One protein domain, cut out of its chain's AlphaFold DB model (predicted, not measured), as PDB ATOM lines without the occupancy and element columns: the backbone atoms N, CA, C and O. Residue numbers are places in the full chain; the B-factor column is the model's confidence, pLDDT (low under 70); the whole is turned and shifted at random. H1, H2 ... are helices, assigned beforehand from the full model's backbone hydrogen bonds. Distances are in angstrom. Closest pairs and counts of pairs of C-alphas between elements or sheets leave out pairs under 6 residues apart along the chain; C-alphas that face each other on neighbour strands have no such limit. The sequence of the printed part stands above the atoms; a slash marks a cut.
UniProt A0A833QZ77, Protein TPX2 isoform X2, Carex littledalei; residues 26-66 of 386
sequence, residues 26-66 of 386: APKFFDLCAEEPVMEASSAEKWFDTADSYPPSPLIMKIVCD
ATOM      1  N   ALA A  26     390.890  92.630 148.388       61.12
ATOM      2  CA  ALA A  26     390.822  92.694 146.924       61.12
ATOM      3  C   ALA A  26     391.804  93.710 146.291       61.12
ATOM      4  O   ALA A  26     392.461  93.355 145.311       61.12
ATOM      5  N   PRO A  27     392.011  94.922 146.849       63.28
ATOM      6  CA  PRO A  27     392.965  95.879 146.282       63.28
ATOM      7  C   PRO A  27     394.438  95.520 146.527       63.28
ATOM      8  O   PRO A  27     395.311  96.147 145.938       63.28
ATOM      9  N   LYS A  28     394.745  94.564 147.418       63.47
ATOM     10  CA  LYS A  28     396.135  94.163 147.705       63.47
ATOM     11  C   LYS A  28     396.664  93.128 146.720       63.47
ATOM     12  O   LYS A  28     397.874  93.028 146.546       63.47
ATOM     13  N   PHE A  29     395.770  92.352 146.113       65.88
ATOM     14  CA  PHE A  29     396.143  91.256 145.221       65.88
ATOM     15  C   PHE A  29     396.144  91.642 143.744       65.88
ATOM     16  O   PHE A  29     396.735  90.927 142.941       65.88
ATOM     17  N   PHE A  30     395.540  92.779 143.395       67.31
ATOM     18  CA  PHE A  30     395.489  93.264 142.022       67.31
ATOM     19  C   PHE A  30     396.037  94.681 141.953       67.31
ATOM     20  O   PHE A  30     395.382  95.647 142.348       67.31
ATOM     21  N   ASP A  31     397.259  94.797 141.441       76.69
ATOM     22  CA  ASP A  31     397.798  96.086 141.041       76.69
ATOM     23  C   ASP A  31     397.143  96.494 139.720       76.69
ATOM     24  O   ASP A  31     397.556  96.074 138.645       76.69
ATOM     25  N   LEU A  32     396.094  97.312 139.802       75.75
ATOM     26  CA  LEU A  32     395.398  97.846 138.626       75.75
ATOM     27  C   LEU A  32     396.266  98.817 137.802       75.75
ATOM     28  O   LEU A  32     395.835  99.263 136.742       75.75
ATOM     29  N   CYS A  33     397.454  99.186 138.296       81.06
ATOM     30  CA  CYS A  33     398.439  99.958 137.540       81.06
ATOM     31  C   CYS A  33     399.406  99.057 136.761       81.06
ATOM     32  O   CYS A  33     400.153  99.570 135.925       81.06
ATOM     33  N   ALA A  34     399.417  97.748 137.028       79.94
ATOM     34  CA  ALA A  34     400.205  96.795 136.266       79.94
ATOM     35  C   ALA A  34     399.509  96.483 134.935       79.94
ATOM     36  O   ALA A  34     398.301  96.247 134.882       79.94
ATOM     37  N   GLU A  35     400.283  96.484 133.851       83.00
ATOM     38  CA  GLU A  35     399.805  96.008 132.555       83.00
ATOM     39  C   GLU A  35     399.563  94.494 132.622       83.00
ATOM     40  O   GLU A  35     400.379  93.745 133.166       83.00
ATOM     41  N   GLU A  36     398.434  94.050 132.069       85.38
ATOM     42  CA  GLU A  36     398.091  92.631 131.977       85.38
ATOM     43  C   GLU A  36     399.186  91.874 131.201       85.38
ATOM     44  O   GLU A  36     399.592  92.303 130.113       85.38
ATOM     45  N   PRO A  37     399.703  90.746 131.722       89.19
ATOM     46  CA  PRO A  37     400.734  89.994 131.027       89.19
ATOM     47  C   PRO A  37     400.171  89.389 129.732       89.19
ATOM     48  O   PRO A  37     399.097  88.797 129.718       89.19
ATOM     49  N   VAL A  38     400.949  89.445 128.643       88.75
ATOM     50  CA  VAL A  38     400.543  88.993 127.290       88.75
ATOM     51  C   VAL A  38     399.964  87.569 127.270       88.75
ATOM     52  O   VAL A  38     399.078  87.262 126.475       88.75
ATOM     53  N   MET A  39     400.456  86.689 128.146       86.38
ATOM     54  CA  MET A  39     399.963  85.315 128.281       86.38
ATOM     55  C   MET A  39     398.531  85.248 128.830       86.38
ATOM     56  O   MET A  39     397.749  84.419 128.367       86.38
ATOM     57  N   GLU A  40     398.197  86.101 129.797       88.56
ATOM     58  CA  GLU A  40     396.864  86.189 130.397       88.56
ATOM     59  C   GLU A  40     395.884  86.825 129.417       88.56
ATOM     60  O   GLU A  40     394.853  86.218 129.135       88.56
ATOM     61  N   ALA A  41     396.291  87.914 128.756       89.06
ATOM     62  CA  ALA A  41     395.506  88.538 127.693       89.06
ATOM     63  C   ALA A  41     395.176  87.536 126.570       89.06
ATOM     64  O   ALA A  41     394.022  87.378 126.176       89.06
ATOM     65  N   SER A  42     396.170  86.751 126.132       87.50
ATOM     66  CA  SER A  42     395.970  85.685 125.135       87.50
ATOM     67  C   SER A  42     395.032  84.571 125.622       87.50
ATOM     68  O   SER A  42     394.438  83.859 124.812       87.50
ATOM     69  N   SER A  43     394.944  84.346 126.936       87.31
ATOM     70  CA  SER A  43     394.022  83.379 127.534       87.31
ATOM     71  C   SER A  43     392.608  83.948 127.641       87.31
ATOM     72  O   SER A  43     391.648  83.216 127.406       87.31
ATOM     73  N   ALA A  44     392.476  85.234 127.968       87.75
ATOM     74  CA  ALA A  44     391.203  85.940 128.021       87.75
ATOM     75  C   ALA A  44     390.553  86.027 126.632       87.75
ATOM     76  O   ALA A  44     389.355  85.795 126.499       87.75
ATOM     77  N   GLU A  45     391.344  86.251 125.578       88.31
ATOM     78  CA  GLU A  45     390.859  86.227 124.191       88.31
ATOM     79  C   GLU A  45     390.272  84.859 123.803       88.31
ATOM     80  O   GLU A  45     389.216  84.789 123.177       88.31
ATOM     81  N   LYS A  46     390.895  83.762 124.255       90.12
ATOM     82  CA  LYS A  46     390.433  82.379 124.013       90.12
ATOM     83  C   LYS A  46     389.258  81.955 124.896       90.12
ATOM     84  O   LYS A  46     388.758  80.832 124.764       90.12
ATOM     85  N   TRP A  47     388.807  82.814 125.812       86.75
ATOM     86  CA  TRP A  47     387.665  82.508 126.672       86.75
ATOM     87  C   TRP A  47     386.406  82.284 125.837       86.75
ATOM     88  O   TRP A  47     385.649  81.356 126.102       86.75
ATOM     89  N   PHE A  48     386.185  83.094 124.799       80.38
ATOM     90  CA  PHE A  48     384.997  82.959 123.952       80.38
ATOM     91  C   PHE A  48     384.988  81.660 123.141       80.38
ATOM     92  O   PHE A  48     383.915  81.107 122.917       80.38
ATOM     93  N   ASP A  49     386.162  81.140 122.779       84.94
ATOM     94  CA  ASP A  49     386.293  79.883 122.033       84.94
ATOM     95  C   ASP A  49     386.041  78.647 122.908       84.94
ATOM     96  O   ASP A  49     385.640  77.593 122.417       84.94
ATOM     97  N   THR A  50     386.324  78.761 124.209       83.44
ATOM     98  CA  THR A  50     386.220  77.658 125.178       83.44
ATOM     99  C   THR A  50     384.954  77.712 126.023       83.44
ATOM    100  O   THR A  50     384.608  76.717 126.661       83.44
ATOM    101  N   ALA A  51     384.255  78.846 126.037       82.50
ATOM    102  CA  ALA A  51     382.993  78.983 126.735       82.50
ATOM    103  C   ALA A  51     381.909  78.137 126.056       82.50
ATOM    104  O   ALA A  51     381.644  78.270 124.860       82.50
ATOM    105  N   ASP A  52     381.229  77.304 126.844       82.94
ATOM    106  CA  ASP A  52     379.980  76.685 126.411       82.94
ATOM    107  C   ASP A  52     378.988  77.785 125.991       82.94
ATOM    108  O   ASP A  52     378.920  78.843 126.625       82.94
ATOM    109  N   SER A  53     378.234  77.535 124.911       83.94
ATOM    110  CA  SER A  53     377.290  78.478 124.289       83.94
ATOM    111  C   SER A  53     376.592  79.380 125.311       83.94
ATOM    112  O   SER A  53     375.844  78.908 126.170       83.94
ATOM    113  N   TYR A  54     376.780  80.693 125.174       80.06
ATOM    114  CA  TYR A  54     376.124  81.665 126.042       80.06
ATOM    115  C   TYR A  54     374.604  81.618 125.816       80.06
ATOM    116  O   TYR A  54     374.161  81.581 124.661       80.06
ATOM    117  N   PRO A  55     373.774  81.611 126.877       80.81
ATOM    118  CA  PRO A  55     372.333  81.688 126.700       80.81
ATOM    119  C   PRO A  55     371.981  82.983 125.951       80.81
ATOM    120  O   PRO A  55     372.565  84.032 126.235       80.81
ATOM    121  N   PRO A  56     371.033  82.952 124.999       79.62
ATOM    122  CA  PRO A  56     370.670  84.142 124.244       79.62
ATOM    123  C   PRO A  56     370.244  85.261 125.194       79.62
ATOM    124  O   PRO A  56     369.555  85.030 126.193       79.62
ATOM    125  N   SER A  57     370.659  86.490 124.870       80.06
ATOM    126  CA  SER A  57     370.308  87.663 125.669       80.06
ATOM    127  C   SER A  57     368.789  87.714 125.892       80.06
ATOM    128  O   SER A  57     368.027  87.570 124.928       80.06
ATOM    129  N   PRO A  58     368.315  88.002 127.121       76.44
ATOM    130  CA  PRO A  58     366.887  88.151 127.411       76.44
ATOM    131  C   PRO A  58     366.187  89.202 126.536       76.44
ATOM    132  O   PRO A  58     364.962  89.200 126.415       76.44
ATOM    133  N   LEU A  59     366.959  90.126 125.951       69.12
ATOM    134  CA  LEU A  59     366.468  91.139 125.020       69.12
ATOM    135  C   LEU A  59     366.287  90.584 123.602       69.12
ATOM    136  O   LEU A  59     365.308  90.929 122.949       69.12
ATOM    137  N   ILE A  60     367.179  89.695 123.154       68.94
ATOM    138  CA  ILE A  60     367.117  89.068 121.824       68.94
ATOM    139  C   ILE A  60     365.918  88.121 121.741       68.94
ATOM    140  O   ILE A  60     365.217  88.110 120.735       68.94
ATOM    141  N   MET A  61     365.610  87.401 122.826       61.69
ATOM    142  CA  MET A  61     364.464  86.485 122.862       61.69
ATOM    143  C   MET A  61     363.125  87.192 122.600       61.69
ATOM    144  O   MET A  61     362.226  86.596 122.025       61.69
ATOM    145  N   LYS A  62     362.987  88.473 122.967       64.19
ATOM    146  CA  LYS A  62     361.760  89.235 122.685       64.19
ATOM    147  C   LYS A  62     361.616  89.577 121.207       64.19
ATOM    148  O   LYS A  62     360.524  89.455 120.680       64.19
ATOM    149  N   ILE A  63     362.709  89.949 120.546       66.75
ATOM    150  CA  ILE A  63     362.690  90.329 119.129       66.75
ATOM    151  C   ILE A  63     362.387  89.099 118.264       66.75
ATOM    152  O   ILE A  63     361.519  89.161 117.405       66.75
ATOM    153  N   VAL A  64     363.030  87.962 118.555       61.94
ATOM    154  CA  VAL A  64     362.804  86.709 117.813       61.94
ATOM    155  C   VAL A  64     361.374  86.191 118.014       61.94
ATOM    156  O   VAL A  64     360.719  85.817 117.050       61.94
ATOM    157  N   CYS A  65     360.844  86.235 119.242       58.75
ATOM    158  CA  CYS A  65     359.462  85.816 119.493       58.75
ATOM    159  C   CYS A  65     358.406  86.776 118.917       58.75
ATOM    160  O   CYS A  65     357.276  86.346 118.689       58.75
ATOM    161  N   ASP A  66     358.742  88.050 118.703       57.50
ATOM    162  CA  ASP A  66     357.828  89.025 118.103       57.50
ATOM    163  C   ASP A  66     357.797  88.905 116.563       57.50
ATOM    164  O   ASP A  66     356.746  89.142 115.965       57.50
TER     165      ASP A  66
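Overview. This is residues 26 to 66 of the 386 residues of the protein "Protein TPX2 isoform X2" of Carex littledalei (UniProt A0A833QZ77). A stretched-out chain of short helices has no core: H2, the longest, runs on through a tight link to tiny H3, and open stretches lead away to H1 at one end and H4 at the other. The printed part has 41 residues with four named helices, H1 to H4 in chain order, no named strand, and is all helix. It is extended, a rod spanning 47 by 23 by 14 A, with a radius of gyration of the C-alphas of 17.0 A.

Along the chain. H2, residues 38 to 45, measures 10.5 A, from C-alpha 38 at (400.543, 88.993, 127.290). H3 is residues 47 to 50, 5.3 A. H1 is residues 26 to 29, 5.8 A. H4, residues 60 to 66, measures 10.0 A and ends at C-alpha 66 (357.828, 89.025, 118.103).

Arrangement. H2 and H3 meet only through their link. H1 is apart from H2, and H4 from H3. In H2 and H4 every O i to N i+4 pair is within hydrogen-bond range; H1 and H3 are too short for one.

Size, cuts and confidence. The C-alphas farthest apart, Lys 28 and Asp 66, are 48.7 A apart. The printed part has no cut and no long link. Residues 26 to 30 and 59 to 66 have pLDDT under 70.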